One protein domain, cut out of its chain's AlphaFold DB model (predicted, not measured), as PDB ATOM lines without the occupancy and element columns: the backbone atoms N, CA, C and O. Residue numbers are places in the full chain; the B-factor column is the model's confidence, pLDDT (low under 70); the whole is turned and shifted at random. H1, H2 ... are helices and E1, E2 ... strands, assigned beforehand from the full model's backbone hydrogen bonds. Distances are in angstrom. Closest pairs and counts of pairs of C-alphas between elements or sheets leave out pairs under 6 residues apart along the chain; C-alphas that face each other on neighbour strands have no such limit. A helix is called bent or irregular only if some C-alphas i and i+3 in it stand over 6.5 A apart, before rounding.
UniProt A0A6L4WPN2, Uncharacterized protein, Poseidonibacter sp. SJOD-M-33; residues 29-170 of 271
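Overview. This is residues 29 to 170 of the 271 residues of an uncharacterized protein of Poseidonibacter sp. SJOD-M-33 (UniProt A0A6L4WPN2). What shape does the model have? A strongly twisted sheet of four strands makes the middle layer, with H3 and H4 over one face and H6 across the other: three layers, helices on both faces of a sheet. H2 packs on H4, H1 only grazes the sheet, H5 sits near the start of E2, and residues 87 to 106, with no named element, lead from H4 past the E2 edge to H5. What is it made of? The printed part has 142 residues with six named helices and four named strands, along the chain H1 H2 H3 E1 H4 H5 E2 E3 E4 H6; the sheet order is E1 E4 E3 E2, antiparallel throughout, and the class is mixed, helices and strands. How closely is it folded? The whole is compact and rounded, with a radius of gyration of the C-alphas of 15.0 A and spans of 43 by 36 by 26 A.

Along the chain. Which elements come first? H1 is residues 33 to 36, beginning at C-alpha 33 (139.832, 149.033, 131.585); H2 is residues 44 to 49 and H3 residues 52 to 59. What comes next? Strand E1 is residues 69 to 72, H4 is residues 77 to 86 and 14.3 A long, and H5 is residues 107 to 113. H5 is neither bent nor irregular, but only just: C-alphas 108 and 111 are 6.0 A apart. Which elements come last? E2, residues 117 to 127, begins at C-alpha 117 (152.303, 137.358, 133.704) and is 30.0 A long; E3, residues 132 to 141, is 29.7 A long. E4 is residues 151 to 156, 16.5 A, and H6 is residues 159 to 170, 17.0 A, ending at C-alpha 170 (157.437, 136.023, 103.740).

Arrangement. How do the strands pair? E2, E3 and E4 form a meander, each strand the antiparallel neighbour of the one before, with hairpins E2 and E3, and E3 and E4; N 125 and O 134, and N 137 and O 154, are within hydrogen-bond range at 2.8 A each. Edge strand E1 is antiparallel to E4 at 138 degrees, with N 72 and O 153 at 2.9 A. Which helices are on the sheet? H3, at a height of 7.5 A over the sheet, lies only just over E3, with 3 C-alphas falling on it; its closest C-alpha pair with E1 is Ile 59 and Ile 72, 6.0 A. H4, at 9.8 A, lies over E3 and E2 and runs along the strands, at 3 degrees to E2 on the local plane; the closest C-alphas of H4 and E2 are those of Cys 84 and Cys 125, 6.2 A. On the opposite face from H4, H6 has a height of 8.7 A and runs across the strands, at 89 degrees to E3 on the local plane; the closest C-alphas of H6 and E3 are those of Lys 162 and Tyr 133, 5.7 A. How do the other helices stand? H2 touches H4 at a steep tilt of 62 degrees, the same way, the closest C-alphas being those of Lys 48 and Leu 86, 5.4 A. H1 only grazes the sheet with residues 33 to 34, and H5 is only just not on it, with 4 pairs of C-alphas within 10 A. What do the helix backbones show? In H2, H3 and H4 every O i to N i+4 pair is within hydrogen-bond range; H6 has 6 of 8, H5 has 1 of 3 beside 2 of 4 O i to N i+3 pairs, and H1 is too short for such a pair.

Size, cuts and confidence. How far does it reach? The two C-alphas farthest apart are those of Lys 129 and Arg 145, 44.6 A. Is it continuous? The printed part has no cut, and the link from H4 to H5, 20 residues, is long. Where is confidence low? The mean pLDDT of the printed part is 71.3, and 59 residues are under 70, among them residues 29 to 40, 96 to 122 and 140 to 152.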
ATOM      1  N   TYR A  29     141.907 147.632 143.207       40.78
ATOM      2  CA  TYR A  29     142.713 147.567 142.015       40.78
ATOM      3  C   TYR A  29     141.799 148.039 140.865       40.78
ATOM      4  O   TYR A  29     141.006 147.245 140.368       40.78
ATOM      5  N   GLU A  30     141.939 149.300 140.431       40.19
ATOM      6  CA  GLU A  30     141.260 149.964 139.288       40.19
ATOM      7  C   GLU A  30     141.498 149.307 137.900       40.19
ATOM      8  O   GLU A  30     141.486 149.961 136.861       40.19
ATOM      9  N   TYR A  31     141.759 148.004 137.821       42.62
ATOM     10  CA  TYR A  31     142.391 147.396 136.642       42.62
ATOM     11  C   TYR A  31     141.420 146.683 135.699       42.62
ATOM     12  O   TYR A  31     141.844 145.846 134.909       42.62
ATOM     13  N   ARG A  32     140.128 147.024 135.712       43.62
ATOM     14  CA  ARG A  32     139.269 146.738 134.554       43.62
ATOM     15  C   ARG A  32     139.129 147.993 133.705       43.62
ATOM     16  O   ARG A  32     138.166 148.742 133.823       43.62
ATOM     17  N   ILE A  33     140.040 148.138 132.740       46.50
ATOM     18  CA  ILE A  33     139.832 149.033 131.585       46.50
ATOM     19  C   ILE A  33     138.515 148.687 130.861       46.50
ATOM     20  O   ILE A  33     137.878 149.543 130.256       46.50
ATOM     21  N   VAL A  34     138.090 147.422 130.973       45.12
ATOM     22  CA  VAL A  34     136.830 146.870 130.454       45.12
ATOM     23  C   VAL A  34     135.598 147.665 130.902       45.12
ATOM     24  O   VAL A  34     134.623 147.715 130.163       45.12
ATOM     25  N   GLU A  35     135.630 148.286 132.084       44.28
ATOM     26  CA  GLU A  35     134.464 148.964 132.671       44.28
ATOM     27  C   GLU A  35     134.508 150.493 132.513       44.28
ATOM     28  O   GLU A  35     133.467 151.142 132.534       44.28
ATOM     29  N   THR A  36     135.687 151.081 132.284       43.62
ATOM     30  CA  THR A  36     135.865 152.543 132.183       43.62
ATOM     31  C   THR A  36     135.699 153.096 130.769       43.62
ATOM     32  O   THR A  36     135.469 154.293 130.603       43.62
ATOM     33  N   VAL A  37     135.776 152.258 129.734       49.09
ATOM     34  CA  VAL A  37     135.648 152.707 128.344       49.09
ATOM     35  C   VAL A  37     134.360 152.157 127.757       49.09
ATOM     36  O   VAL A  37     134.332 151.054 127.215       49.09
ATOM     37  N   LYS A  38     133.281 152.953 127.824       50.19
ATOM     38  CA  LYS A  38     132.158 152.798 126.886       50.19
ATOM     39  C   LYS A  38     132.764 152.664 125.490       50.19
ATOM     40  O   LYS A  38     133.574 153.515 125.124       50.19
ATOM     41  N   ASN A  39     132.409 151.607 124.752       55.12
ATOM     42  CA  ASN A  39     132.804 151.413 123.355       55.12
ATOM     43  C   ASN A  39     132.699 152.758 122.629       55.12
ATOM     44  O   ASN A  39     131.585 153.219 122.380       55.12
ATOM     45  N   LYS A  40     133.836 153.411 122.347       62.94
ATOM     46  CA  LYS A  40     133.836 154.646 121.567       62.94
ATOM     47  C   LYS A  40     133.281 154.259 120.203       62.94
ATOM     48  O   LYS A  40     133.924 153.511 119.466       62.94
ATOM     49  N   GLN A  41     132.047 154.664 119.929       71.31
ATOM     50  CA  GLN A  41     131.426 154.409 118.641       71.31
ATOM     51  C   GLN A  41     132.148 155.266 117.603       71.31
ATOM     52  O   GLN A  41     132.443 156.432 117.853       71.31
ATOM     53  N   ILE A  42     132.492 154.648 116.480       83.25
ATOM     54  CA  ILE A  42     133.158 155.287 115.350       83.25
ATOM     55  C   ILE A  42     132.647 154.630 114.071       83.25
ATOM     56  O   ILE A  42     132.500 153.402 114.021       83.25
ATOM     57  N   SER A  43     132.352 155.447 113.064       87.31
ATOM     58  CA  SER A  43     131.928 154.966 111.747       87.31
ATOM     59  C   SER A  43     133.098 154.385 110.944       87.31
ATOM     60  O   SER A  43     134.271 154.650 111.225       87.31
ATOM     61  N   ASP A  44     132.798 153.585 109.922       88.88
ATOM     62  CA  ASP A  44     133.806 153.026 109.012       88.88
ATOM     63  C   ASP A  44     134.491 154.141 108.218       88.88
ATOM     64  O   ASP A  44     135.695 154.089 107.974       88.88
ATOM     65  N   GLU A  45     133.733 155.169 107.855       91.62
ATOM     66  CA  GLU A  45     134.166 156.342 107.109       91.62
ATOM     67  C   GLU A  45     135.180 157.163 107.905       91.62
ATOM     68  O   GLU A  45     136.205 157.574 107.356       91.62
ATOM     69  N   GLU A  46     134.923 157.382 109.195       90.31
ATOM     70  CA  GLU A  46     135.876 158.030 110.099       90.31
ATOM     71  C   GLU A  46     137.111 157.153 110.302       90.31
ATOM     72  O   GLU A  46     138.236 157.629 110.153       90.31
ATOM     73  N   LEU A  47     136.917 155.858 110.566       89.81
ATOM     74  CA  LEU A  47     138.005 154.918 110.828       89.81
ATOM     75  C   LEU A  47     138.938 154.744 109.617       89.81
ATOM     76  O   LEU A  47     140.152 154.622 109.776       89.81
ATOM     77  N   LYS A  48     138.388 154.777 108.401       90.94
ATOM     78  CA  LYS A  48     139.137 154.699 107.139       90.94
ATOM     79  C   LYS A  48     139.987 155.946 106.883       90.94
ATOM     80  O   LYS A  48     141.047 155.840 106.270       90.94
ATOM     81  N   LYS A  49     139.539 157.118 107.344       91.50
ATOM     82  CA  LYS A  49     140.274 158.389 107.208       91.50
ATOM     83  C   LYS A  49     141.418 158.528 108.218       91.50
ATOM     84  O   LYS A  49     142.288 159.371 108.014       91.50
ATOM     85  N   MET A  50     141.430 157.724 109.282       90.44
ATOM     86  CA  MET A  50     142.478 157.767 110.303       90.44
ATOM     87  C   MET A  50     143.787 157.135 109.819       90.44
ATOM     88  O   MET A  50     143.793 156.038 109.267       90.44
ATOM     89  N   ASN A  51     144.911 157.789 110.114       88.62
ATOM     90  CA  ASN A  51     146.230 157.152 110.100       88.62
ATOM     91  C   ASN A  51     146.473 156.342 111.391       88.62
ATOM     92  O   ASN A  51     145.687 156.404 112.345       88.62
ATOM     93  N   VAL A  52     147.576 155.588 111.451       87.62
ATOM     94  CA  VAL A  52     147.873 154.699 112.591       87.62
ATOM     95  C   VAL A  52     147.981 155.462 113.904       87.62
ATOM     96  O   VAL A  52     147.461 155.016 114.927       87.62
ATOM     97  N   ARG A  53     148.603 156.644 113.890       86.50
ATOM     98  CA  ARG A  53     148.763 157.472 115.090       86.50
ATOM     99  C   ARG A  53     147.432 158.035 115.595       86.50
ATOM    100  O   ARG A  53     147.209 158.072 116.805       86.50
ATOM    101  N   GLN A  54     146.543 158.454 114.694       89.06
ATOM    102  CA  GLN A  54     145.184 158.891 115.029       89.06
ATOM    103  C   GLN A  54     144.380 157.742 115.636       89.06
ATOM    104  O   GLN A  54     143.784 157.916 116.698       89.06
ATOM    105  N   PHE A  55     144.440 156.556 115.028       89.81
ATOM    106  CA  PHE A  55     143.783 155.362 115.554       89.81
ATOM    107  C   PHE A  55     144.322 154.961 116.937       89.81
ATOM    108  O   PHE A  55     143.543 154.734 117.864       89.81
ATOM    109  N   TYR A  56     145.646 154.953 117.115       87.69
ATOM    110  CA  TYR A  56     146.299 154.712 118.404       87.69
ATOM    111  C   TYR A  56     145.806 155.684 119.481       87.69
ATOM    112  O   TYR A  56     145.422 155.268 120.573       87.69
ATOM    113  N   ASN A  57     145.751 156.981 119.166       85.56
ATOM    114  CA  ASN A  57     145.263 158.003 120.092       85.56
ATOM    115  C   ASN A  57     143.766 157.883 120.394       85.56
ATOM    116  O   ASN A  57     143.336 158.227 121.494       85.56
ATOM    117  N   PHE A  58     142.974 157.399 119.439       86.50
ATOM    118  CA  PHE A  58     141.550 157.153 119.626       86.50
ATOM    119  C   PHE A  58     141.299 155.996 120.604       86.50
ATOM    120  O   PHE A  58     140.478 156.127 121.519       86.50
ATOM    121  N   ILE A  59     142.021 154.883 120.428       83.69
ATOM    122  CA  ILE A  59     141.777 153.629 121.152       83.69
ATOM    123  C   ILE A  59     142.542 153.513 122.478       83.69
ATOM    124  O   ILE A  59     142.150 152.721 123.338       83.69
ATOM    125  N   LYS A  60     143.617 154.292 122.668       82.25
ATOM    126  CA  LYS A  60     144.383 154.288 123.920       82.25
ATOM    127  C   LYS A  60     143.516 154.721 125.102       82.25
ATOM    128  O   LYS A  60     142.776 155.701 125.035       82.25
ATOM    129  N   VAL A  61     143.677 154.007 126.209       75.50
ATOM    130  CA  VAL A  61     143.069 154.342 127.507       75.50
ATOM    131  C   VAL A  61     144.110 154.946 128.427       75.50
ATOM    132  O   VAL A  61     143.867 155.945 129.096       75.50
ATOM    133  N   LYS A  62     145.296 154.338 128.439       72.94
ATOM    134  CA  LYS A  62     146.414 154.746 129.277       72.94
ATOM    135  C   LYS A  62     147.710 154.524 128.519       72.94
ATOM    136  O   LYS A  62     147.971 153.414 128.055       72.94
ATOM    137  N   GLU A  63     148.511 155.577 128.411       70.50
ATOM    138  CA  GLU A  63     149.865 155.471 127.876       70.50
ATOM    139  C   GLU A  63     150.785 154.787 128.881       70.50
ATOM    140  O   GLU A  63     150.720 155.024 130.093       70.50
ATOM    141  N   ASN A  64     151.674 153.946 128.365       65.44
ATOM    142  CA  ASN A  64     152.830 153.504 129.114       65.44
ATOM    143  C   ASN A  64     153.942 154.549 128.946       65.44
ATOM    144  O   ASN A  64     154.324 154.873 127.828       65.44
ATOM    145  N   ARG A  65     154.485 155.067 130.054       56.16
ATOM    146  CA  ARG A  65     155.454 156.184 130.066       56.16
ATOM    147  C   ARG A  65     156.784 155.886 129.347       56.16
ATOM    148  O   ARG A  65     157.609 156.784 129.215       56.16
ATOM    149  N   LYS A  66     157.019 154.647 128.899       56.81
ATOM    150  CA  LYS A  66     158.197 154.233 128.120       56.81
ATOM    151  C   LYS A  66     157.758 153.497 126.842       56.81
ATOM    152  O   LYS A  66     157.407 152.318 126.892       56.81
ATOM    153  N   GLY A  67     157.802 154.198 125.704       60.66
ATOM    154  CA  GLY A  67     157.487 153.683 124.358       60.66
ATOM    155  C   GLY A  67     156.089 154.051 123.837       60.66
ATOM    156  O   GLY A  67     155.249 154.537 124.587       60.66
ATOM    157  N   MET A  68     155.820 153.803 122.547       64.19
ATOM    158  CA  MET A  68     154.485 153.961 121.932       64.19
ATOM    159  C   MET A  68     153.577 152.762 122.239       64.19
ATOM    160  O   MET A  68     153.012 152.139 121.345       64.19
ATOM    161  N   ASN A  69     153.458 152.445 123.526       75.12
ATOM    162  CA  ASN A  69     152.625 151.369 124.039       75.12
ATOM    163  C   ASN A  69     151.439 151.962 124.795       75.12
ATOM    164  O   ASN A  69     151.623 152.757 125.724       75.12
ATOM    165  N   ALA A  70     150.230 151.519 124.467       74.75
ATOM    166  CA  ALA A  70     149.034 151.909 125.196       74.75
ATOM    167  C   ALA A  70     148.176 150.705 125.555       74.75
ATOM    168  O   ALA A  70     147.997 149.785 124.757       74.75
ATOM    169  N   TYR A  71     147.586 150.751 126.746       76.12
ATOM    170  CA  TYR A  71     146.519 149.827 127.094       76.12
ATOM    171  C   TYR A  71     145.248 150.192 126.326       76.12
ATOM    172  O   TYR A  71     144.895 151.374 126.228       76.12
ATOM    173  N   ILE A  72     144.558 149.173 125.819       75.00
ATOM    174  CA  ILE A  72     143.294 149.300 125.090       75.00
ATOM    175  C   ILE A  72     142.213 148.421 125.741       75.00
ATOM    176  O   ILE A  72     142.547 147.452 126.430       75.00
ATOM    177  N   PRO A  73     140.916 148.693 125.504       73.06
ATOM    178  CA  PRO A  73     139.844 147.836 126.009       73.06
ATOM    179  C   PRO A  73     139.996 146.371 125.572       73.06
ATOM    180  O   PRO A  73     140.406 146.077 124.444       73.06
ATOM    181  N   SER A  74     139.639 145.426 126.445       66.62
ATOM    182  CA  SER A  74     139.824 143.984 126.204       66.62
ATOM    183  C   SER A  74     139.023 143.450 125.002       66.62
ATOM    184  O   SER A  74     139.430 142.484 124.354       66.62
ATOM    185  N   ASN A  75     137.920 144.115 124.650       69.62
ATOM    186  CA  ASN A  75     137.054 143.816 123.505       69.62
ATOM    187  C   ASN A  75     137.450 144.561 122.209       69.62
ATOM    188  O   ASN A  75     136.779 144.427 121.187       69.62
ATOM    189  N   SER A  76     138.565 145.299 122.212       76.31
ATOM    190  CA  SER A  76     139.022 146.118 121.076       76.31
ATOM    191  C   SER A  76     139.505 145.334 119.859       76.31
ATOM    192  O   SER A  76     139.781 145.936 118.824       76.31
ATOM    193  N   TYR A  77     139.619 144.005 119.949       82.06
ATOM    194  CA  TYR A  77     140.120 143.168 118.856       82.06
ATOM    195  C   TYR A  77     139.382 143.436 117.539       82.06
ATOM    196  O   TYR A  77     140.019 143.665 116.513       82.06
ATOM    197  N   ASN A  78     138.046 143.473 117.581       84.00
ATOM    198  CA  ASN A  78     137.221 143.694 116.391       84.00
ATOM    199  C   ASN A  78     137.472 145.069 115.767       84.00
ATOM    200  O   ASN A  78     137.505 145.191 114.548       84.00
ATOM    201  N   LEU A  79     137.688 146.091 116.596       87.12
ATOM    202  CA  LEU A  79     137.970 147.444 116.133       87.12
ATOM    203  C   LEU A  79     139.363 147.539 115.489       87.12
ATOM    204  O   LEU A  79     139.489 148.112 114.410       87.12
ATOM    205  N   VAL A  80     140.387 146.923 116.091       88.75
ATOM    206  CA  VAL A  80     141.742 146.846 115.508       88.75
ATOM    207  C   VAL A  80     141.718 146.066 114.192       88.75
ATOM    208  O   VAL A  80     142.266 146.520 113.192       88.75
ATOM    209  N   PHE A  81     141.032 144.922 114.162       89.94
ATOM    210  CA  PHE A  81     140.853 144.125 112.950       89.94
ATOM    211  C   PHE A  81     140.183 144.936 111.832       89.94
ATOM    212  O   PHE A  81     140.659 144.943 110.695       89.94
ATOM    213  N   LYS A  82     139.100 145.646 112.166       90.88
ATOM    214  CA  LYS A  82     138.352 146.496 111.237       90.88
ATOM    215  C   LYS A  82     139.204 147.648 110.707       90.88
ATOM    216  O   LYS A  82     139.220 147.858 109.498       90.88
ATOM    217  N   PHE A  83     139.959 148.322 111.575       91.88
ATOM    218  CA  PHE A  83     140.910 149.360 111.179       91.88
ATOM    219  C   PHE A  83     141.927 148.823 110.168       91.88
ATOM    220  O   PHE A  83     142.017 149.355 109.064       91.88
ATOM    221  N   CYS A  84     142.619 147.721 110.483       92.56
ATOM    222  CA  CYS A  84     143.591 147.123 109.564       92.56
ATOM    223  C   CYS A  84     142.947 146.792 108.204       92.56
ATOM    224  O   CYS A  84     143.519 147.128 107.169       92.56
ATOM    225  N   LYS A  85     141.737 146.206 108.202       93.69
ATOM    226  CA  LYS A  85     140.998 145.856 106.977       93.69
ATOM    227  C   LYS A  85     140.670 147.079 106.119       93.69
ATOM    228  O   LYS A  85     140.848 147.023 104.905       93.69
ATOM    229  N   LEU A  86     140.209 148.169 106.732       93.56
ATOM    230  CA  LEU A  86     139.904 149.422 106.029       93.56
ATOM    231  C   LEU A  86     141.158 150.092 105.449       93.56
ATOM    232  O   LEU A  86     141.056 150.794 104.447       93.56
ATOM    233  N   GLN A  87     142.331 149.828 106.033       92.62
ATOM    234  CA  GLN A  87     143.640 150.258 105.531       92.62
ATOM    235  C   GLN A  87     144.258 149.281 104.511       92.62
ATOM    236  O   GLN A  87     145.465 149.308 104.281       92.62
ATOM    237  N   ASN A  88     143.454 148.395 103.906       91.88
ATOM    238  CA  ASN A  88     143.897 147.348 102.973       91.88
ATOM    239  C   ASN A  88     144.946 146.380 103.554       91.88
ATOM    240  O   ASN A  88     145.646 145.690 102.816       91.88
ATOM    241  N   SER A  89     145.025 146.275 104.880       91.75
ATOM    242  CA  SER A  89     145.872 145.322 105.589       91.75
ATOM    243  C   SER A  89     145.032 144.243 106.269       91.75
ATOM    244  O   SER A  89     143.821 144.363 106.447       91.75
ATOM    245  N   LYS A  90     145.658 143.141 106.679       88.81
ATOM    246  CA  LYS A  90     144.997 142.103 107.481       88.81
ATOM    247  C   LYS A  90     145.734 141.971 108.799       88.81
ATOM    248  O   LYS A  90     146.947 141.791 108.805       88.81
ATOM    249  N   LEU A  91     144.989 142.010 109.900       88.25
ATOM    250  CA  LEU A  91     145.514 141.678 111.215       88.25
ATOM    251  C   LEU A  91     145.811 140.176 111.252       88.25
ATOM    252  O   LEU A  91     144.895 139.352 111.267       88.25
ATOM    253  N   LYS A  92     147.093 139.816 111.203       88.00
ATOM    254  CA  LYS A  92     147.546 138.428 111.092       88.00
ATOM    255  C   LYS A  92     148.274 137.995 112.346       88.00
ATOM    256  O   LYS A  92     149.098 138.724 112.890       88.00
ATOM    257  N   LYS A  93     148.001 136.759 112.760       85.44
ATOM    258  CA  LYS A  93     148.761 136.101 113.816       85.44
ATOM    259  C   LYS A  93     150.154 135.746 113.312       85.44
ATOM    260  O   LYS A  93     150.273 135.021 112.319       85.44
ATOM    261  N   TYR A  94     151.178 136.182 114.031       82.50
ATOM    262  CA  TYR A  94     152.575 135.844 113.767       82.50
ATOM    263  C   TYR A  94     153.286 135.507 115.081       82.50
ATOM    264  O   TYR A  94     152.782 135.824 116.156       82.50
ATOM    265  N   THR A  95     154.422 134.824 114.977       76.06
ATOM    266  CA  THR A  95     155.289 134.514 116.117       76.06
ATOM    267  C   THR A  95     156.623 135.204 115.846       76.06
ATOM    268  O   THR A  95     157.225 134.889 114.816       76.06
ATOM    269  N   PRO A  96     157.061 136.161 116.681       69.50
ATOM    270  CA  PRO A  96     158.342 136.836 116.480       69.50
ATOM    271  C   PRO A  96     159.508 135.844 116.618       69.50
ATOM    272  O   PRO A  96     159.420 134.889 117.391       69.50
ATOM    273  N   VAL A  97     160.573 136.057 115.837       62.25
ATOM    274  CA  VAL A  97     161.741 135.156 115.753       62.25
ATOM    275  C   VAL A  97     162.600 135.244 117.015       62.25
ATOM    276  O   VAL A  97     163.072 134.229 117.521       62.25
ATOM    277  N   LEU A  98     162.751 136.450 117.562       57.25
ATOM    278  CA  LEU A  98     163.359 136.689 118.865       57.25
ATOM    279  C   LEU A  98     162.237 136.786 119.899       57.25
ATOM    280  O   LEU A  98     161.300 137.567 119.737       57.25
ATOM    281  N   GLY A  99     162.302 135.949 120.937       52.59
ATOM    282  CA  GLY A  99     161.289 135.862 121.986       52.59
ATOM    283  C   GLY A  99     160.873 137.237 122.505       52.59
ATOM    284  O   GLY A  99     161.625 137.890 123.216       52.59
ATOM    285  N   SER A 100     159.657 137.645 122.140       47.47
ATOM    286  CA  SER A 100     159.008 138.916 122.465       47.47
ATOM    287  C   SER A 100     159.855 140.159 122.170       47.47
ATOM    288  O   SER A 100     160.773 140.522 122.903       47.47
ATOM    289  N   THR A 101     159.457 140.918 121.159       46.66
ATOM    290  CA  THR A 101     159.694 142.356 121.166       46.66
ATOM    291  C   THR A 101     159.177 142.936 122.489       46.66
ATOM    292  O   THR A 101     157.982 143.072 122.729       46.66
ATOM    293  N   THR A 102     160.113 143.168 123.412       50.25
ATOM    294  CA  THR A 102     160.182 144.334 124.299       50.25
ATOM    295  C   THR A 102     158.855 144.815 124.881       50.25
ATOM    296  O   THR A 102     158.495 145.988 124.818       50.25
ATOM    297  N   VAL A 103     158.201 143.927 125.624       48.28
ATOM    298  CA  VAL A 103     157.332 144.321 126.743       48.28
ATOM    299  C   VAL A 103     158.075 144.177 128.081       48.28
ATOM    300  O   VAL A 103     157.485 144.157 129.157       48.28
ATOM    301  N   LEU A 104     159.414 144.160 128.025       44.69
ATOM    302  CA  LEU A 104     160.330 144.103 129.172       44.69
ATOM    303  C   LEU A 104     160.146 145.258 130.182       44.69
ATOM    304  O   LEU A 104     160.767 145.252 131.233       44.69
ATOM    305  N   ASN A 105     159.265 146.228 129.906       49.31
ATOM    306  CA  ASN A 105     158.962 147.363 130.779       49.31
ATOM    307  C   ASN A 105     157.457 147.552 131.079       49.31
ATOM    308  O   ASN A 105     157.031 148.663 131.398       49.31
ATOM    309  N   LEU A 106     156.625 146.502 131.017       52.53
ATOM    310  CA  LEU A 106     155.335 146.513 131.742       52.53
ATOM    311  C   LEU A 106     155.489 146.194 133.238       52.53
ATOM    312  O   LEU A 106     154.532 146.333 134.004       52.53
ATOM    313  N   GLU A 107     156.702 145.821 133.663       42.53
ATOM    314  CA  GLU A 107     157.044 145.409 135.029       42.53
ATOM    315  C   GLU A 107     156.559 146.373 136.119       42.53
ATOM    316  O   GLU A 107     156.160 145.915 137.189       42.53
ATOM    317  N   GLY A 108     156.531 147.686 135.856       46.41
ATOM    318  CA  GLY A 108     156.155 148.686 136.859       46.41
ATOM    319  C   GLY A 108     154.740 148.519 137.427       46.41
ATOM    320  O   GLY A 108     154.529 148.776 138.609       46.41
ATOM    321  N   ASN A 109     153.779 148.031 136.632       45.69
ATOM    322  CA  ASN A 109     152.395 147.841 137.095       45.69
ATOM    323  C   ASN A 109     152.108 146.413 137.589       45.69
ATOM    324  O   ASN A 109     151.145 146.205 138.323       45.69
ATOM    325  N   LEU A 110     152.924 145.428 137.200       49.25
ATOM    326  CA  LEU A 110     152.645 144.007 137.447       49.25
ATOM    327  C   LEU A 110     153.461 143.431 138.615       49.25
ATOM    328  O   LEU A 110     152.956 142.564 139.333       49.25
ATOM    329  N   LYS A 111     154.650 143.992 138.906       43.78
ATOM    330  CA  LYS A 111     155.429 143.686 140.126       43.78
ATOM    331  C   LYS A 111     154.719 144.119 141.413       43.78
ATOM    332  O   LYS A 111     154.829 143.433 142.423       43.78
ATOM    333  N   ALA A 112     153.906 145.179 141.374       43.72
ATOM    334  CA  ALA A 112     153.150 145.670 142.534       43.72
ATOM    335  C   ALA A 112     152.055 144.704 143.041       43.72
ATOM    336  O   ALA A 112     151.393 144.998 144.038       43.72
ATOM    337  N   ALA A 113     151.838 143.574 142.356       43.50
ATOM    338  CA  ALA A 113     150.732 142.670 142.629       43.50
ATOM    339  C   ALA A 113     151.125 141.196 142.870       43.50
ATOM    340  O   ALA A 113     150.217 140.368 142.986       43.50
ATOM    341  N   ASN A 114     152.423 140.865 142.971       46.78
ATOM    342  CA  ASN A 114     152.925 139.505 143.249       46.78
ATOM    343  C   ASN A 114     152.472 138.447 142.204       46.78
ATOM    344  O   ASN A 114     151.877 137.427 142.551       46.78
ATOM    345  N   ARG A 115     152.662 138.709 140.896       53.72
ATOM    346  CA  ARG A 115     152.055 137.913 139.801       53.72
ATOM    347  C   ARG A 115     153.068 137.456 138.750       53.72
ATOM    348  O   ARG A 115     153.930 138.233 138.356       53.72
ATOM    349  N   ILE A 116     152.877 136.238 138.233       51.94
ATOM    350  CA  ILE A 116     153.485 135.743 136.986       51.94
ATOM    351  C   ILE A 116     152.544 136.117 135.834       51.94
ATOM    352  O   ILE A 116     151.365 135.741 135.841       51.94
ATOM    353  N   VAL A 117     153.049 136.884 134.874       54.09
ATOM    354  CA  VAL A 117     152.303 137.358 133.704       54.09
ATOM    355  C   VAL A 117     153.103 136.985 132.467       54.09
ATOM    356  O   VAL A 117     154.258 137.396 132.372       54.09
ATOM    357  N   ASP A 118     152.482 136.263 131.533       55.34
ATOM    358  CA  ASP A 118     153.077 136.044 130.217       55.34
ATOM    359  C   ASP A 118     152.456 137.026 129.231       55.34
ATOM    360  O   ASP A 118     151.260 137.355 129.258       55.34
ATOM    361  N   TYR A 119     153.299 137.479 128.318       61.28
ATOM    362  CA  TYR A 119     152.925 138.359 127.230       61.28
ATOM    363  C   TYR A 119     153.128 137.589 125.937       61.28
ATOM    364  O   TYR A 119     154.170 136.972 125.726       61.28
ATOM    365  N   ALA A 120     152.140 137.645 125.056       59.62
ATOM    366  CA  ALA A 120     152.296 137.149 123.704       59.62
ATOM    367  C   ALA A 120     151.886 138.254 122.739       59.62
ATOM    368  O   ALA A 120     150.740 138.718 122.757       59.62
ATOM    369  N   THR A 121     152.809 138.657 121.867       61.72
ATOM    370  CA  THR A 121     152.429 139.365 120.649       61.72
ATOM    371  C   THR A 121     151.556 138.415 119.850       61.72
ATOM    372  O   THR A 121     152.000 137.338 119.456       61.72
ATOM    373  N   LEU A 122     150.275 138.755 119.699       68.75
ATOM    374  CA  LEU A 122     149.327 137.841 119.075       68.75
ATOM    375  C   LEU A 122     149.108 138.181 117.617       68.75
ATOM    376  O   LEU A 122     148.898 137.263 116.834       68.75
ATOM    377  N   HIS A 123     149.090 139.464 117.254       85.88
ATOM    378  CA  HIS A 123     148.760 139.864 115.894       85.88
ATOM    379  C   HIS A 123     149.470 141.149 115.478       85.88
ATOM    380  O   HIS A 123     149.609 142.063 116.284       85.88
ATOM    381  N   GLY A 124     149.834 141.230 114.203       88.75
ATOM    382  CA  GLY A 124     150.377 142.424 113.563       88.75
ATOM    383  C   GLY A 124     149.589 142.785 112.310       88.75
ATOM    384  O   GLY A 124     149.002 141.906 111.668       88.75
ATOM    385  N   CYS A 125     149.551 144.067 111.957       91.25
ATOM    386  CA  CYS A 125     149.112 144.521 110.645       91.25
ATOM    387  C   CYS A 125     150.028 145.634 110.132       91.25
ATOM    388  O   CYS A 125     150.330 146.602 110.829       91.25
ATOM    389  N   TYR A 126     150.501 145.450 108.903       91.94
ATOM    390  CA  TYR A 126     151.385 146.379 108.213       91.94
ATOM    391  C   TYR A 126     150.585 147.167 107.179       91.94
ATOM    392  O   TYR A 126     149.884 146.561 106.366       91.94
ATOM    393  N   ILE A 127     150.657 148.492 107.231       90.25
ATOM    394  CA  ILE A 127     149.920 149.393 106.347       90.25
ATOM    395  C   ILE A 127     150.900 149.933 105.311       90.25
ATOM    396  O   ILE A 127     151.632 150.887 105.554       90.25
ATOM    397  N   GLU A 128     150.904 149.296 104.140       88.25
ATOM    398  CA  GLU A 128     151.863 149.562 103.058       88.25
ATOM    399  C   GLU A 128     151.874 151.028 102.620       88.25
ATOM    400  O   GLU A 128     152.939 151.603 102.427       88.25
ATOM    401  N   LYS A 129     150.695 151.659 102.529       87.25
ATOM    402  CA  LYS A 129     150.559 153.048 102.068       87.25
ATOM    403  C   LYS A 129     151.346 154.045 102.927       87.25
ATOM    404  O   LYS A 129     151.805 155.055 102.403       87.25
ATOM    405  N   THR A 130     151.440 153.801 104.232       84.94
ATOM    406  CA  THR A 130     152.076 154.726 105.183       84.94
ATOM    407  C   THR A 130     153.386 154.194 105.749       84.94
ATOM    408  O   THR A 130     154.022 154.883 106.538       84.94
ATOM    409  N   ASP A 131     153.812 152.995 105.340       87.38
ATOM    410  CA  ASP A 131     154.974 152.287 105.886       87.38
ATOM    411  C   ASP A 131     154.870 151.983 107.402       87.38
ATOM    412  O   ASP A 131     155.856 151.632 108.060       87.38
ATOM    413  N   GLU A 132     153.664 152.058 107.970       86.44
ATOM    414  CA  GLU A 132     153.418 151.932 109.408       86.44
ATOM    415  C   GLU A 132     153.051 150.501 109.816       86.44
ATOM    416  O   GLU A 132     152.412 149.747 109.080       86.44
ATOM    417  N   TYR A 133     153.420 150.133 111.041       87.31
ATOM    418  CA  TYR A 133     153.117 148.833 111.623       87.31
ATOM    419  C   TYR A 133     152.419 148.989 112.967       87.31
ATOM    420  O   TYR A 133     152.842 149.774 113.818       87.31
ATOM    421  N   LEU A 134     151.362 148.204 113.143       88.38
ATOM    422  CA  LEU A 134     150.555 148.147 114.347       88.38
ATOM    423  C   LEU A 134     150.543 146.711 114.863       88.38
ATOM    424  O   LEU A 134     150.203 145.789 114.119       88.38
ATOM    425  N   GLU A 135     150.843 146.518 116.143       86.31
ATOM    426  CA  GLU A 135     150.704 145.216 116.794       86.31
ATOM    427  C   GLU A 135     149.735 145.250 117.964       86.31
ATOM    428  O   GLU A 135     149.640 146.217 118.722       86.31
ATOM    429  N   LEU A 136     149.024 144.135 118.097       84.62
ATOM    430  CA  LEU A 136     148.166 143.819 119.215       84.62
ATOM    431  C   LEU A 136     148.843 142.744 120.066       84.62
ATOM    432  O   LEU A 136     149.010 141.587 119.657       84.62
ATOM    433  N   ILE A 137     149.174 143.140 121.285       79.56
ATOM    434  CA  ILE A 137     149.820 142.313 122.293       79.56
ATOM    435  C   ILE A 137     148.765 141.935 123.324       79.56
ATOM    436  O   ILE A 137     148.052 142.796 123.844       79.56
ATOM    437  N   ARG A 138     148.656 140.640 123.633       76.00
ATOM    438  CA  ARG A 138     147.799 140.173 124.725       76.00
ATOM    439  C   ARG A 138     148.638 139.901 125.958       76.00
ATOM    440  O   ARG A 138     149.659 139.218 125.889       76.00
ATOM    441  N   ILE A 139     148.136 140.391 127.081       71.00
ATOM    442  CA  ILE A 139     148.673 140.158 128.412       71.00
ATOM    443  C   ILE A 139     147.787 139.117 129.096       71.00
ATOM    444  O   ILE A 139     146.583 139.341 129.251       71.00
ATOM    445  N   ASN A 140     148.374 137.991 129.511       60.72
ATOM    446  CA  ASN A 140     147.671 136.938 130.242       60.72
ATOM    447  C   ASN A 140     148.315 136.703 131.618       60.72
ATOM    448  O   ASN A 140     149.528 136.572 131.747       60.72
ATOM    449  N   SER A 141     147.490 136.581 132.659       57.12
ATOM    450  CA  SER A 141     147.933 136.124 133.984       57.12
ATOM    451  C   SER A 141     147.942 134.593 134.067       57.12
ATOM    452  O   SER A 141     146.939 133.952 133.746       57.12
ATOM    453  N   HIS A 142     149.030 134.008 134.582       53.50
ATOM    454  CA  HIS A 142     149.216 132.546 134.649       53.50
ATOM    455  C   HIS A 142     148.633 131.894 135.903       53.50
ATOM    456  O   HIS A 142     148.559 130.671 136.009       53.50
ATOM    457  N   THR A 143     148.153 132.684 136.858       52.28
ATOM    458  CA  THR A 143     147.560 132.134 138.078       52.28
ATOM    459  C   THR A 143     146.173 131.539 137.786       52.28
ATOM    460  O   THR A 143     145.244 132.247 137.397       52.28
ATOM    461  N   GLN A 144     146.021 130.221 137.997       48.09
ATOM    462  CA  GLN A 144     144.791 129.430 137.769       48.09
ATOM    463  C   GLN A 144     143.534 130.103 138.353       48.09
ATOM    464  O   GLN A 144     142.468 130.080 137.748       48.09
ATOM    465  N   ARG A 145     143.689 130.767 139.504       48.03
ATOM    466  CA  ARG A 145     142.627 131.463 140.244       48.03
ATOM    467  C   ARG A 145     142.075 132.708 139.530       48.03
ATOM    468  O   ARG A 145     141.017 133.202 139.912       48.03
ATOM    469  N   PHE A 146     142.771 133.232 138.518       49.09
ATOM    470  CA  PHE A 146     142.478 134.552 137.955       49.09
ATOM    471  C   PHE A 146     142.604 134.663 136.423       49.09
ATOM    472  O   PHE A 146     142.589 135.783 135.907       49.09
ATOM    473  N   LYS A 147     142.677 133.540 135.690       50.97
ATOM    474  CA  LYS A 147     142.853 133.497 134.217       50.97
ATOM    475  C   LYS A 147     141.873 134.380 133.425       50.97
ATOM    476  O   LYS A 147     142.244 134.946 132.400       50.97
ATOM    477  N   ASP A 148     140.645 134.542 133.914       50.22
ATOM    478  CA  ASP A 148     139.611 135.339 133.234       50.22
ATOM    479  C   ASP A 148     139.437 136.749 133.810       50.22
ATOM    480  O   ASP A 148     138.756 137.586 133.218       50.22
ATOM    481  N   ARG A 149     140.059 137.038 134.961       48.31
ATOM    482  CA  ARG A 149     139.897 138.324 135.656       48.31
ATOM    483  C   ARG A 149     140.905 139.386 135.214       48.31
ATOM    484  O   ARG A 149     140.613 140.562 135.384       48.31
ATOM    485  N   TYR A 150     142.038 138.989 134.631       53.44
ATOM    486  CA  TYR A 150     143.128 139.902 134.259       53.44
ATOM    487  C   TYR A 150     143.627 139.615 132.838       53.44
ATOM    488  O   TYR A 150     144.706 139.053 132.643       53.44
ATOM    489  N   ARG A 151     142.790 139.957 131.852       59.62
ATOM    490  CA  ARG A 151     143.130 139.934 130.425       59.62
ATOM    491  C   ARG A 151     143.146 141.365 129.910       59.62
ATOM    492  O   ARG A 151     142.080 141.959 129.739       59.62
ATOM    493  N   ASP A 152     144.338 141.867 129.629       67.62
ATOM    494  CA  ASP A 152     144.533 143.192 129.052       67.62
ATOM    495  C   ASP A 152     145.095 143.073 127.638       67.62
ATOM    496  O   ASP A 152     145.833 142.142 127.301       67.62
ATOM    497  N   ASN A 153     144.732 144.038 126.800       74.06
ATOM    498  CA  ASN A 153     145.313 144.195 125.480       74.06
ATOM    499  C   ASN A 153     146.171 145.457 125.476       74.06
ATOM    500  O   ASN A 153     145.776 146.499 126.007       74.06
ATOM    501  N   VAL A 154     147.322 145.367 124.827       77.50
ATOM    502  CA  VAL A 154     148.194 146.499 124.541       77.50
ATOM    503  C   VAL A 154     148.311 146.648 123.039       77.50
ATOM    504  O   VAL A 154     148.412 145.664 122.307       77.50
ATOM    505  N   ILE A 155     148.282 147.894 122.594       79.94
ATOM    506  CA  ILE A 155     148.593 148.264 121.224       79.94
ATOM    507  C   ILE A 155     149.964 148.930 121.196       79.94
ATOM    508  O   ILE A 155     150.269 149.752 122.068       79.94
ATOM    509  N   ASN A 156     150.778 148.566 120.211       79.88
ATOM    510  CA  ASN A 156     152.104 149.138 120.013       79.88
ATOM    511  C   ASN A 156     152.306 149.539 118.550       79.88
ATOM    512  O   ASN A 156     151.827 148.868 117.631       79.88
ATOM    513  N   ILE A 157     153.035 150.634 118.355       77.94
ATOM    514  CA  ILE A 157     153.562 151.067 117.063       77.94
ATOM    515  C   ILE A 157     155.084 150.896 117.128       77.94
ATOM    516  O   ILE A 157     155.787 151.714 117.721       77.94
ATOM    517  N   SER A 158     155.600 149.823 116.528       72.94
ATOM    518  CA  SER A 158     157.017 149.447 116.615       72.94
ATOM    519  C   SER A 158     157.622 149.186 115.241       72.94
ATOM    520  O   SER A 158     157.173 148.313 114.500       72.94
ATOM    521  N   LYS A 159     158.697 149.913 114.912       70.50
ATOM    522  CA  LYS A 159     159.470 149.676 113.682       70.50
ATOM    523  C   LYS A 159     160.238 148.353 113.717       70.50
ATOM    524  O   LYS A 159     160.377 147.723 112.679       70.50
ATOM    525  N   TYR A 160     160.707 147.916 114.886       71.31
ATOM    526  CA  TYR A 160     161.433 146.649 115.016       71.31
ATOM    527  C   TYR A 160     160.502 145.449 114.811       71.31
ATOM    528  O   TYR A 160     160.800 144.565 114.016       71.31
ATOM    529  N   SER A 161     159.315 145.480 115.427       77.88
ATOM    530  CA  SER A 161     158.309 144.417 115.294       77.88
ATOM    531  C   SER A 161     157.794 144.254 113.854       77.88
ATOM    532  O   SER A 161     157.334 143.175 113.482       77.88
ATOM    533  N   LYS A 162     157.886 145.307 113.027       85.12
ATOM    534  CA  LYS A 162     157.560 145.259 111.594       85.12
ATOM    535  C   LYS A 162     158.458 144.286 110.833       85.12
ATOM    536  O   LYS A 162     157.945 143.553 109.992       85.12
ATOM    537  N   ILE A 163     159.766 144.297 111.101       84.62
ATOM    538  CA  ILE A 163     160.738 143.442 110.401       84.62
ATOM    539  C   ILE A 163     160.400 141.977 110.686       84.62
ATOM    540  O   ILE A 163     160.116 141.230 109.752       84.62
ATOM    541  N   ASP A 164     160.258 141.621 111.966       83.06
ATOM    542  CA  ASP A 164     159.853 140.275 112.392       83.06
ATOM    543  C   ASP A 164     158.523 139.834 111.765       83.06
ATOM    544  O   ASP A 164     158.358 138.681 111.358       83.06
ATOM    545  N   TYR A 165     157.550 140.748 111.688       86.31
ATOM    546  CA  TYR A 165     156.266 140.477 111.051       86.31
ATOM    547  C   TYR A 165     156.430 140.179 109.555       86.31
ATOM    548  O   TYR A 165     155.910 139.170 109.074       86.31
ATOM    549  N   LEU A 166     157.139 141.033 108.814       89.50
ATOM    550  CA  LEU A 166     157.334 140.867 107.373       89.50
ATOM    551  C   LEU A 166     158.112 139.588 107.056       89.50
ATOM    552  O   LEU A 166     157.699 138.840 106.167       89.50
ATOM    553  N   ASP A 167     159.152 139.283 107.828       87.75
ATOM    554  CA  ASP A 167     159.924 138.047 107.692       87.75
ATOM    555  C   ASP A 167     159.058 136.813 107.956       87.75
ATOM    556  O   ASP A 167     159.070 135.865 107.164       87.75
ATOM    557  N   ASN A 168     158.214 136.842 108.997       87.00
ATOM    558  CA  ASN A 168     157.276 135.754 109.279       87.00
ATOM    559  C   ASN A 168     156.291 135.532 108.120       87.00
ATOM    560  O   ASN A 168     156.057 134.395 107.704       87.00
ATOM    561  N   ILE A 169     155.716 136.611 107.579       89.12
ATOM    562  CA  ILE A 169     154.770 136.528 106.461       89.12
ATOM    563  C   ILE A 169     155.455 136.013 105.191       89.12
ATOM    564  O   ILE A 169     154.878 135.177 104.494       89.12
ATOM    565  N   ASN A 170     156.670 136.471 104.900       90.31
ATOM    566  CA  ASN A 170     157.437 136.023 103.740       90.31
ATOM    567  C   ASN A 170     157.851 134.552 103.862       90.31
ATOM    568  O   ASN A 170     157.731 133.810 102.890       90.31
TER     569      ASN A 170